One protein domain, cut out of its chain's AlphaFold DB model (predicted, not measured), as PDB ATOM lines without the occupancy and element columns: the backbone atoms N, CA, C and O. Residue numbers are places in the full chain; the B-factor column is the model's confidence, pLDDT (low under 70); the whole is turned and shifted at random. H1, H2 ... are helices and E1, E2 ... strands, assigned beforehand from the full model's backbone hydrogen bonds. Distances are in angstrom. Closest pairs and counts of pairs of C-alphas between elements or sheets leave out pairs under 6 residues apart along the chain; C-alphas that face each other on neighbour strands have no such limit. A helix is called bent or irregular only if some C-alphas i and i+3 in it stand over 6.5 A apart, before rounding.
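This is residues 150 to 234 of the 405 residues of an uncharacterized protein of Pseudo-nitzschia multistriata (UniProt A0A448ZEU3). One strongly twisted antiparallel sheet folds back on itself at the bent strand E3, with E1 and E2 facing E4 and E5, and its two edges come together where E1 begins and E5 ends. From this body a long loop, residues 186 to 201 with H1, sticks out. The printed part has 85 residues, with E1, E2, E3, H1, H2, E4 and E5 along the chain, and the sheet's order is E1 - E2 - E3 - E4 - E5. It is mostly strand and compact, with a radius of gyration of the C-alphas of 13.1 A and spans of 37 by 32 by 26 A.

E1, residues 150 to 158, and E2, residues 161 to 167, form a hairpin, with N 154 and O 165 2.9 A apart, within hydrogen-bond range. E3, residues 173 to 183, completes a meander, each strand the antiparallel neighbour of the one before; N 164 and O 176 are 2.9 A apart. E3 bends by 95 degrees at residue 179, and its residues 178 to 183 pair with E4, residues 217 to 221, with N 182 and O 218 3.0 A apart. E4 and E5, residues 226 to 229, form a hairpin, with N 227 and O 219 2.8 A apart. The closest C-alphas of the edge strands E1 and E5, those of Leu 150 and Leu 229, are 5.2 A apart. H1, residues 188 to 191, and H2, residues 201 to 204, are apart and not on the sheet; both are too short for an O i to N i+4 pair.

E1 begins at C-alpha 150, (-18.526, 2.354, 36.668), and is 20.3 A long; E2 is 20.1 A and E3 22.5 A. E5 ends at C-alpha 229, (-18.320, 7.020, 38.858).

The printed part has no cut. The link from H2 to E4 is long, with 12 residues. Residues 185 to 215 have pLDDT under 70.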
ATOM      1  N   LEU A 150     -18.856   3.357  35.673       96.19
ATOM      2  CA  LEU A 150     -18.526   2.354  36.668       96.19
ATOM      3  C   LEU A 150     -19.549   2.439  37.804       96.19
ATOM      4  O   LEU A 150     -19.557   3.387  38.590       96.19
ATOM      5  N   SER A 151     -20.440   1.457  37.876       94.81
ATOM      6  CA  SER A 151     -21.451   1.339  38.926       94.81
ATOM      7  C   SER A 151     -20.986   0.415  40.045       94.81
ATOM      8  O   SER A 151     -20.016  -0.328  39.887       94.81
ATOM      9  N   ASP A 152     -21.676   0.458  41.188       93.69
ATOM     10  CA  ASP A 152     -21.366  -0.360  42.363       93.69
ATOM     11  C   ASP A 152     -19.875  -0.329  42.692       93.69
ATOM     12  O   ASP A 152     -19.278  -1.374  42.941       93.69
ATOM     13  N   TRP A 153     -19.241   0.836  42.602       94.31
ATOM     14  CA  TRP A 153     -17.796   0.923  42.751       94.31
ATOM     15  C   TRP A 153     -17.402   0.938  44.233       94.31
ATOM     16  O   TRP A 153     -18.186   1.313  45.109       94.31
ATOM     17  N   TRP A 154     -16.185   0.489  44.524       93.00
ATOM     18  CA  TRP A 154     -15.571   0.544  45.850       93.00
ATOM     19  C   TRP A 154     -14.051   0.667  45.721       93.00
ATOM     20  O   TRP A 154     -13.456   0.272  44.716       93.00
ATOM     21  N   VAL A 155     -13.412   1.190  46.764       91.56
ATOM     22  CA  VAL A 155     -11.953   1.339  46.843       91.56
ATOM     23  C   VAL A 155     -11.415   0.399  47.914       91.56
ATOM     24  O   VAL A 155     -12.032   0.212  48.962       91.56
ATOM     25  N   LYS A 156     -10.270  -0.227  47.647       91.56
ATOM     26  CA  LYS A 156      -9.549  -1.058  48.608       91.56
ATOM     27  C   LYS A 156      -8.089  -0.627  48.641       91.56
ATOM     28  O   LYS A 156      -7.429  -0.603  47.603       91.56
ATOM     29  N   SER A 157      -7.585  -0.362  49.845       90.25
ATOM     30  CA  SER A 157      -6.151  -0.154  50.043       90.25
ATOM     31  C   SER A 157      -5.439  -1.499  49.967       90.25
ATOM     32  O   SER A 157      -5.867  -2.458  50.620       90.25
ATOM     33  N   SER A 158      -4.388  -1.580  49.158       89.50
ATOM     34  CA  SER A 158      -3.409  -2.666  49.172       89.50
ATOM     35  C   SER A 158      -2.058  -2.080  49.563       89.50
ATOM     36  O   SER A 158      -1.823  -0.902  49.310       89.50
ATOM     37  N   ASP A 159      -1.171  -2.901  50.125       89.81
ATOM     38  CA  ASP A 159       0.100  -2.449  50.716       89.81
ATOM     39  C   ASP A 159       0.941  -1.544  49.787       89.81
ATOM     40  O   ASP A 159       1.569  -0.604  50.264       89.81
ATOM     41  N   ASP A 160       0.881  -1.763  48.467       89.56
ATOM     42  CA  ASP A 160       1.664  -1.011  47.476       89.56
ATOM     43  C   ASP A 160       0.844  -0.043  46.601       89.56
ATOM     44  O   ASP A 160       1.420   0.799  45.906       89.56
ATOM     45  N   ALA A 161      -0.490  -0.159  46.575       90.56
ATOM     46  CA  ALA A 161      -1.338   0.632  45.678       90.56
ATOM     47  C   ALA A 161      -2.806   0.684  46.121       90.56
ATOM     48  O   ALA A 161      -3.375  -0.301  46.601       90.56
ATOM     49  N   MET A 162      -3.462   1.816  45.856       91.19
ATOM     50  CA  MET A 162      -4.918   1.902  45.927       91.19
ATOM     51  C   MET A 162      -5.533   1.198  44.724       91.19
ATOM     52  O   MET A 162      -5.175   1.449  43.572       91.19
ATOM     53  N   MET A 163      -6.488   0.319  44.995       95.06
ATOM     54  CA  MET A 163      -7.191  -0.439  43.976       95.06
ATOM     55  C   MET A 163      -8.656  -0.017  43.963       95.06
ATOM     56  O   MET A 163      -9.304   0.014  45.010       95.06
ATOM     57  N   MET A 164      -9.193   0.272  42.783       95.25
ATOM     58  CA  MET A 164     -10.616   0.545  42.600       95.25
ATOM     59  C   MET A 164     -11.260  -0.617  41.851       95.25
ATOM     60  O   MET A 164     -10.694  -1.138  40.888       95.25
ATOM     61  N   GLY A 165     -12.430  -1.041  42.319       95.88
ATOM     62  CA  GLY A 165     -13.252  -2.044  41.658       95.88
ATOM     63  C   GLY A 165     -14.664  -1.532  41.422       95.88
ATOM     64  O   GLY A 165     -15.123  -0.634  42.120       95.88
ATOM     65  N   GLY A 166     -15.356  -2.108  40.444       96.38
ATOM     66  CA  GLY A 166     -16.748  -1.777  40.142       96.38
ATOM     67  C   GLY A 166     -17.321  -2.634  39.018       96.38
ATOM     68  O   GLY A 166     -16.646  -3.528  38.494       96.38
ATOM     69  N   SER A 167     -18.574  -2.370  38.672       97.38
ATOM     70  CA  SER A 167     -19.339  -3.047  37.627       97.38
ATOM     71  C   SER A 167     -19.446  -2.156  36.387       97.38
ATOM     72  O   SER A 167     -19.781  -0.978  36.478       97.38
ATOM     73  N   LEU A 168     -19.161  -2.718  35.217       97.50
ATOM     74  CA  LEU A 168     -19.353  -2.058  33.927       97.50
ATOM     75  C   LEU A 168     -20.795  -2.249  33.418       97.50
ATOM     76  O   LEU A 168     -21.493  -3.156  33.882       97.50
ATOM     77  N   PRO A 169     -21.243  -1.484  32.400       95.62
ATOM     78  CA  PRO A 169     -22.607  -1.595  31.866       95.62
ATOM     79  C   PRO A 169     -22.937  -2.976  31.280       95.62
ATOM     80  O   PRO A 169     -24.093  -3.382  31.240       95.62
ATOM     81  N   ASN A 170     -21.919  -3.732  30.860       96.62
ATOM     82  CA  ASN A 170     -22.056  -5.112  30.390       96.62
ATOM     83  C   ASN A 170     -22.164  -6.151  31.534       96.62
ATOM     84  O   ASN A 170     -22.165  -7.351  31.268       96.62
ATOM     85  N   GLY A 171     -22.193  -5.713  32.799       96.56
ATOM     86  CA  GLY A 171     -22.244  -6.561  33.994       96.56
ATOM     87  C   GLY A 171     -20.898  -7.161  34.418       96.56
ATOM     88  O   GLY A 171     -20.826  -7.835  35.451       96.56
ATOM     89  N   SER A 172     -19.822  -6.935  33.658       97.62
ATOM     90  CA  SER A 172     -18.487  -7.397  34.040       97.62
ATOM     91  C   SER A 172     -17.950  -6.590  35.219       97.62
ATOM     92  O   SER A 172     -18.193  -5.389  35.336       97.62
ATOM     93  N   LYS A 173     -17.221  -7.265  36.111       97.44
ATOM     94  CA  LYS A 173     -16.566  -6.631  37.256       97.44
ATOM     95  C   LYS A 173     -15.102  -6.431  36.940       97.44
ATOM     96  O   LYS A 173     -14.429  -7.382  36.544       97.44
ATOM     97  N   ILE A 174     -14.618  -5.219  37.154       97.69
ATOM     98  CA  ILE A 174     -13.224  -4.865  36.914       97.69
ATOM     99  C   ILE A 174     -12.554  -4.410  38.203       97.69
ATOM    100  O   ILE A 174     -13.221  -3.996  39.150       97.69
ATOM    101  N   TRP A 175     -11.232  -4.521  38.214       97.06
ATOM    102  CA  TRP A 175     -10.348  -4.013  39.253       97.06
ATOM    103  C   TRP A 175      -9.120  -3.413  38.589       97.06
ATOM    104  O   TRP A 175      -8.527  -4.048  37.715       97.06
ATOM    105  N   PHE A 176      -8.729  -2.216  39.005       97.06
ATOM    106  CA  PHE A 176      -7.570  -1.534  38.442       97.06
ATOM    107  C   PHE A 176      -6.834  -0.702  39.499       97.06
ATOM    108  O   PHE A 176      -7.454  -0.248  40.466       97.06
ATOM    109  N   PRO A 177      -5.513  -0.497  39.331       96.31
ATOM    110  CA  PRO A 177      -4.748   0.400  40.184       96.31
ATOM    111  C   PRO A 177      -5.171   1.846  39.921       96.31
ATOM    112  O   PRO A 177      -5.091   2.337  38.786       96.31
ATOM    113  N   LEU A 178      -5.639   2.508  40.974       94.56
ATOM    114  CA  LEU A 178      -6.113   3.884  40.949       94.56
ATOM    115  C   LEU A 178      -4.915   4.835  40.907       94.56
ATOM    116  O   LEU A 178      -4.035   4.764  41.762       94.56
ATOM    117  N   LYS A 179      -4.891   5.718  39.908       93.00
ATOM    118  CA  LYS A 179      -3.871   6.761  39.767       93.00
ATOM    119  C   LYS A 179      -4.383   8.085  40.320       93.00
ATOM    120  O   LYS A 179      -3.716   8.692  41.148       93.00
ATOM    121  N   TYR A 180      -5.582   8.485  39.893       88.81
ATOM    122  CA  TYR A 180      -6.253   9.706  40.338       88.81
ATOM    123  C   TYR A 180      -7.760   9.480  40.470       88.81
ATOM    124  O   TYR A 180      -8.336   8.666  39.754       88.81
ATOM    125  N   ALA A 181      -8.407  10.233  41.354       90.38
ATOM    126  CA  ALA A 181      -9.858  10.360  41.416       90.38
ATOM    127  C   ALA A 181     -10.212  11.834  41.627       90.38
ATOM    128  O   ALA A 181      -9.443  12.575  42.240       90.38
ATOM    129  N   GLY A 182     -11.356  12.267  41.108       87.88
ATOM    130  CA  GLY A 182     -11.766  13.664  41.186       87.88
ATOM    131  C   GLY A 182     -13.261  13.852  40.993       87.88
ATOM    132  O   GLY A 182     -14.007  12.896  40.801       87.88
ATOM    133  N   THR A 183     -13.699  15.103  41.052       86.44
ATOM    134  CA  THR A 183     -15.083  15.517  40.804       86.44
ATOM    135  C   THR A 183     -15.117  16.512  39.654       86.44
ATOM    136  O   THR A 183     -14.327  17.452  39.627       86.44
ATOM    137  N   LEU A 184     -16.041  16.312  38.722       83.06
ATOM    138  CA  LEU A 184     -16.361  17.226  37.635       83.06
ATOM    139  C   LEU A 184     -17.304  18.309  38.147       83.06
ATOM    140  O   LEU A 184     -18.309  18.006  38.796       83.06
ATOM    141  N   GLY A 185     -17.010  19.557  37.793       67.25
ATOM    142  CA  GLY A 185     -17.902  20.689  38.027       67.25
ATOM    143  C   GLY A 185     -17.331  21.773  38.943       67.25
ATOM    144  O   GLY A 185     -16.799  21.501  40.014       67.25
ATOM    145  N   ASP A 186     -17.462  23.006  38.447       48.34
ATOM    146  CA  ASP A 186     -17.601  24.314  39.109       48.34
ATOM    147  C   ASP A 186     -16.762  24.722  40.323       48.34
ATOM    148  O   ASP A 186     -17.041  25.781  40.878       48.34
ATOM    149  N   ASP A 187     -15.669  24.036  40.655       46.25
ATOM    150  CA  ASP A 187     -14.669  24.645  41.531       46.25
ATOM    151  C   ASP A 187     -13.289  24.799  40.875       46.25
ATOM    152  O   ASP A 187     -12.384  23.988  41.094       46.25
ATOM    153  N   PRO A 188     -13.077  25.860  40.064       43.75
ATOM    154  CA  PRO A 188     -11.738  26.202  39.593       43.75
ATOM    155  C   PRO A 188     -10.775  26.525  40.751       43.75
ATOM    156  O   PRO A 188      -9.561  26.541  40.529       43.75
ATOM    157  N   THR A 189     -11.267  26.744  41.983       42.81
ATOM    158  CA  THR A 189     -10.391  26.940  43.147       42.81
ATOM    159  C   THR A 189      -9.711  25.644  43.591       42.81
ATOM    160  O   THR A 189      -8.589  25.704  44.093       42.81
ATOM    161  N   ARG A 190     -10.280  24.465  43.291       47.81
ATOM    162  CA  ARG A 190      -9.649  23.171  43.612       47.81
ATOM    163  C   ARG A 190      -8.513  22.769  42.671       47.81
ATOM    164  O   ARG A 190      -7.667  21.972  43.057       47.81
ATOM    165  N   ILE A 191      -8.458  23.312  41.452       45.59
ATOM    166  CA  ILE A 191      -7.450  22.925  40.441       45.59
ATOM    167  C   ILE A 191      -6.132  23.707  40.619       45.59
ATOM    168  O   ILE A 191      -5.077  23.279  40.147       45.59
ATOM    169  N   SER A 192      -6.143  24.820  41.364       42.81
ATOM    170  CA  SER A 192      -4.940  25.646  41.579       42.81
ATOM    171  C   SER A 192      -3.947  25.076  42.606       42.81
ATOM    172  O   SER A 192      -2.854  25.613  42.735       42.81
ATOM    173  N   SER A 193      -4.272  23.983  43.300       43.16
ATOM    174  CA  SER A 193      -3.329  23.220  44.138       43.16
ATOM    175  C   SER A 193      -2.772  21.973  43.428       43.16
ATOM    176  O   SER A 193      -2.171  21.105  44.056       43.16
ATOM    177  N   SER A 194      -2.911  21.887  42.098       43.12
ATOM    178  CA  SER A 194      -2.306  20.822  41.280       43.12
ATOM    179  C   SER A 194      -0.785  20.939  41.110       43.12
ATOM    180  O   SER A 194      -0.161  19.998  40.628       43.12
ATOM    181  N   GLU A 195      -0.161  22.028  41.574       41.59
ATOM    182  CA  GLU A 195       1.307  22.140  41.629       41.59
ATOM    183  C   GLU A 195       1.916  21.487  42.886       41.59
ATOM    184  O   GLU A 195       3.128  21.507  43.090       41.59
ATOM    185  N   GLY A 196       1.092  20.842  43.717       38.88
ATOM    186  CA  GLY A 196       1.574  20.184  44.923       38.88
ATOM    187  C   GLY A 196       0.548  19.299  45.610       38.88
ATOM    188  O   GLY A 196       0.465  19.343  46.834       38.88
ATOM    189  N   LEU A 197      -0.193  18.460  44.870       44.72
ATOM    190  CA  LEU A 197      -0.780  17.263  45.483       44.72
ATOM    191  C   LEU A 197       0.382  16.311  45.799       44.72
ATOM    192  O   LEU A 197       0.694  15.373  45.059       44.72
ATOM    193  N   THR A 198       1.129  16.644  46.848       43.50
ATOM    194  CA  THR A 198       2.125  15.754  47.420       43.50
ATOM    195  C   THR A 198       1.406  14.465  47.793       43.50
ATOM    196  O   THR A 198       0.225  14.455  48.130       43.50
ATOM    197  N   LYS A 199       2.120  13.347  47.707       50.56
ATOM    198  CA  LYS A 199       1.611  12.010  48.035       50.56
ATOM    199  C   LYS A 199       0.864  11.961  49.389       50.56
ATOM    200  O   LYS A 199      -0.021  11.132  49.548       50.56
ATOM    201  N   ASP A 200       1.161  12.904  50.284       43.09
ATOM    202  CA  ASP A 200       0.550  13.092  51.603       43.09
ATOM    203  C   ASP A 200      -0.912  13.591  51.568       43.09
ATOM    204  O   ASP A 200      -1.679  13.267  52.467       43.09
ATOM    205  N   THR A 201      -1.368  14.313  50.532       46.69
ATOM    206  CA  THR A 201      -2.788  14.736  50.438       46.69
ATOM    207  C   THR A 201      -3.716  13.622  49.945       46.69
ATOM    208  O   THR A 201      -4.936  13.729  50.080       46.69
ATOM    209  N   LEU A 202      -3.160  12.535  49.399       50.56
ATOM    210  CA  LEU A 202      -3.931  11.337  49.064       50.56
ATOM    211  C   LEU A 202      -4.371  10.581  50.331       50.56
ATOM    212  O   LEU A 202      -5.430   9.954  50.320       50.56
ATOM    213  N   ASP A 203      -3.597  10.687  51.418       47.94
ATOM    214  CA  ASP A 203      -3.919  10.088  52.718       47.94
ATOM    215  C   ASP A 203      -5.028  10.870  53.448       47.94
ATOM    216  O   ASP A 203      -5.920  10.261  54.041       47.94
ATOM    217  N   ASP A 204      -5.074  12.201  53.309       44.75
ATOM    218  CA  ASP A 204      -6.183  13.027  53.825       44.75
ATOM    219  C   ASP A 204      -7.484  12.847  53.024       44.75
ATOM    220  O   ASP A 204      -8.589  12.957  53.563       44.75
ATOM    221  N   PHE A 205      -7.371  12.472  51.747       47.50
ATOM    222  CA  PHE A 205      -8.507  12.036  50.930       47.50
ATOM    223  C   PHE A 205      -9.108  10.703  51.426       47.50
ATOM    224  O   PHE A 205     -10.238  10.362  51.072       47.50
ATOM    225  N   TYR A 206      -8.369   9.949  52.251       47.31
ATOM    226  CA  TYR A 206      -8.644   8.543  52.548       47.31
ATOM    227  C   TYR A 206      -9.444   8.278  53.838       47.31
ATOM    228  O   TYR A 206      -9.929   7.161  54.021       47.31
ATOM    229  N   ILE A 207      -9.617   9.251  54.748       43.38
ATOM    230  CA  ILE A 207     -10.116   8.955  56.118       43.38
ATOM    231  C   ILE A 207     -11.375   9.733  56.530       43.38
ATOM    232  O   ILE A 207     -12.013   9.406  57.532       43.38
ATOM    233  N   SER A 208     -11.862  10.677  55.730       42.91
ATOM    234  CA  SER A 208     -13.229  11.166  55.924       42.91
ATOM    235  C   SER A 208     -14.199  10.111  55.371       42.91
ATOM    236  O   SER A 208     -14.516  10.115  54.185       42.91
ATOM    237  N   SER A 209     -14.653   9.187  56.230       40.72
ATOM    238  CA  SER A 209     -15.552   8.037  55.964       40.72
ATOM    239  C   SER A 209     -16.911   8.355  55.312       40.72
ATOM    240  O   SER A 209     -17.792   7.505  55.253       40.72
ATOM    241  N   PHE A 210     -17.084   9.562  54.796       44.94
ATOM    242  CA  PHE A 210     -18.151   9.978  53.909       44.94
ATOM    243  C   PHE A 210     -17.525  10.844  52.820       44.94
ATOM    244  O   PHE A 210     -17.758  12.046  52.735       44.94
ATOM    245  N   MET A 211     -16.728  10.237  51.945       48.06
ATOM    246  CA  MET A 211     -16.711  10.717  50.574       48.06
ATOM    247  C   MET A 211     -18.142  10.540  50.057       48.06
ATOM    248  O   MET A 211     -18.501   9.504  49.499       48.06
ATOM    249  N   THR A 212     -18.987  11.548  50.274       52.47
ATOM    250  CA  THR A 212     -20.132  11.816  49.412       52.47
ATOM    251  C   THR A 212     -19.536  12.178  48.062       52.47
ATOM    252  O   THR A 212     -19.481  13.344  47.684       52.47
ATOM    253  N   LEU A 213     -18.974  11.185  47.369       54.84
ATOM    254  CA  LEU A 213     -18.630  11.293  45.968       54.84
ATOM    255  C   LEU A 213     -19.970  11.538  45.293       54.84
ATOM    256  O   LEU A 213     -20.797  10.643  45.125       54.84
ATOM    257  N   HIS A 214     -20.233  12.825  45.091       56.09
ATOM    258  CA  HIS A 214     -21.418  13.313  44.432       56.09
ATOM    259  C   HIS A 214     -21.450  12.698  43.029       56.09
ATOM    260  O   HIS A 214     -20.431  12.239  42.506       56.09
ATOM    261  N   THR A 215     -22.628  12.691  42.417       57.78
ATOM    262  CA  THR A 215     -22.959  12.050  41.132       57.78
ATOM    263  C   THR A 215     -22.168  12.562  39.911       57.78
ATOM    264  O   THR A 215     -22.554  12.298  38.780       57.78
ATOM    265  N   SER A 216     -21.093  13.321  40.118       78.25
ATOM    266  CA  SER A 216     -20.189  13.864  39.106       78.25
ATOM    267  C   SER A 216     -18.727  13.492  39.385       78.25
ATOM    268  O   SER A 216     -17.829  14.297  39.167       78.25
ATOM    269  N   SER A 217     -18.458  12.299  39.914       90.44
ATOM    270  CA  SER A 217     -17.095  11.873  40.263       90.44
ATOM    271  C   SER A 217     -16.457  11.022  39.162       90.44
ATOM    272  O   SER A 217     -17.159  10.346  38.424       90.44
ATOM    273  N   TYR A 218     -15.127  11.014  39.060       94.12
ATOM    274  CA  TYR A 218     -14.389  10.190  38.101       94.12
ATOM    275  C   TYR A 218     -13.165   9.516  38.723       94.12
ATOM    276  O   TYR A 218     -12.642   9.961  39.747       94.12
ATOM    277  N   ALA A 219     -12.681   8.464  38.061       94.50
ATOM    278  CA  ALA A 219     -11.445   7.771  38.410       94.50
ATOM    279  C   ALA A 219     -10.569   7.519  37.177       94.50
ATOM    280  O   ALA A 219     -11.049   7.037  36.154       94.50
ATOM    281  N   GLU A 220      -9.271   7.799  37.287       95.19
ATOM    282  CA  GLU A 220      -8.247   7.469  36.295       95.19
ATOM    283  C   GLU A 220      -7.414   6.281  36.794       95.19
ATOM    284  O   GLU A 220      -6.819   6.303  37.876       95.19
ATOM    285  N   SER A 221      -7.353   5.229  35.984       96.38
ATOM    286  CA  SER A 221      -6.462   4.091  36.206       96.38
ATOM    287  C   SER A 221      -5.001   4.441  35.895       96.38
ATOM    288  O   SER A 221      -4.705   5.346  35.117       96.38
ATOM    289  N   THR A 222      -4.054   3.658  36.415       94.38
ATOM    290  CA  THR A 222      -2.619   3.822  36.080       94.38
ATOM    291  C   THR A 222      -2.337   3.665  34.577       94.38
ATOM    292  O   THR A 222      -1.373   4.231  34.069       94.38
ATOM    293  N   GLY A 223      -3.210   2.966  33.842       95.00
ATOM    294  CA  GLY A 223      -3.153   2.837  32.382       95.00
ATOM    295  C   GLY A 223      -3.732   4.023  31.600       95.00
ATOM    296  O   GLY A 223      -3.823   3.937  30.379       95.00
ATOM    297  N   GLY A 224      -4.162   5.101  32.267       94.62
ATOM    298  CA  GLY A 224      -4.741   6.283  31.616       94.62
ATOM    299  C   GLY A 224      -6.174   6.090  31.107       94.62
ATOM    300  O   GLY A 224      -6.653   6.891  30.306       94.62
ATOM    301  N   VAL A 225      -6.859   5.023  31.536       96.69
ATOM    302  CA  VAL A 225      -8.297   4.827  31.285       96.69
ATOM    303  C   VAL A 225      -9.085   5.569  32.355       96.69
ATOM    304  O   VAL A 225      -8.809   5.373  33.542       96.69
ATOM    305  N   VAL A 226     -10.051   6.380  31.929       96.38
ATOM    306  CA  VAL A 226     -10.933   7.157  32.804       96.38
ATOM    307  C   VAL A 226     -12.310   6.503  32.868       96.38
ATOM    308  O   VAL A 226     -12.861   6.082  31.848       96.38
ATOM    309  N   TYR A 227     -12.866   6.446  34.073       96.88
ATOM    310  CA  TYR A 227     -14.201   5.943  34.362       96.88
ATOM    311  C   TYR A 227     -15.047   7.035  35.013       96.88
ATOM    312  O   TYR A 227     -14.565   7.749  35.895       96.88
ATOM    313  N   ASP A 228     -16.305   7.125  34.592       95.25
ATOM    314  CA  ASP A 228     -17.326   7.921  35.272       95.25
ATOM    315  C   ASP A 228     -17.862   7.126  36.461       95.25
ATOM    316  O   ASP A 228     -18.189   5.947  36.318       95.25
ATOM    317  N   LEU A 229     -17.908   7.720  37.648       94.00
ATOM    318  CA  LEU A 229     -18.320   7.020  38.858       94.00
ATOM    319  C   LEU A 229     -19.818   7.212  39.078       94.00
ATOM    320  O   LEU A 229     -20.289   8.296  39.419       94.00
ATOM    321  N   GLY A 230     -20.560   6.115  38.927       92.38
ATOM    322  CA  GLY A 230     -21.974   6.057  39.270       92.38
ATOM    323  C   GLY A 230     -22.194   5.953  40.779       92.38
ATOM    324  O   GLY A 230     -21.415   6.439  41.600       92.38
ATOM    325  N   PHE A 231     -23.265   5.265  41.171       88.19
ATOM    326  CA  PHE A 231     -23.541   5.040  42.585       88.19
ATOM    327  C   PHE A 231     -22.474   4.130  43.212       88.19
ATOM    328  O   PHE A 231     -22.146   3.088  42.624       88.19
ATOM    329  N   PRO A 232     -21.937   4.494  44.394       90.19
ATOM    330  CA  PRO A 232     -21.049   3.610  45.128       90.19
ATOM    331  C   PRO A 232     -21.793   2.326  45.467       90.19
ATOM    332  O   PRO A 232     -23.021   2.318  45.617       90.19
ATOM    333  N   ARG A 233     -21.045   1.238  45.642       85.19
ATOM    334  CA  ARG A 233     -21.622   0.012  46.178       85.19
ATOM    335  C   ARG A 233     -22.219   0.338  47.537       85.19
ATOM    336  O   ARG A 233     -21.491   0.535  48.507       85.19
ATOM    337  N   CYS A 234     -23.546   0.337  47.620       79.81
ATOM    338  CA  CYS A 234     -24.199   0.199  48.903       79.81
ATOM    339  C   CYS A 234     -23.728  -1.149  49.435       79.81
ATOM    340  O   CYS A 234     -24.154  -2.208  48.960       79.81
TER     341      CYS A 234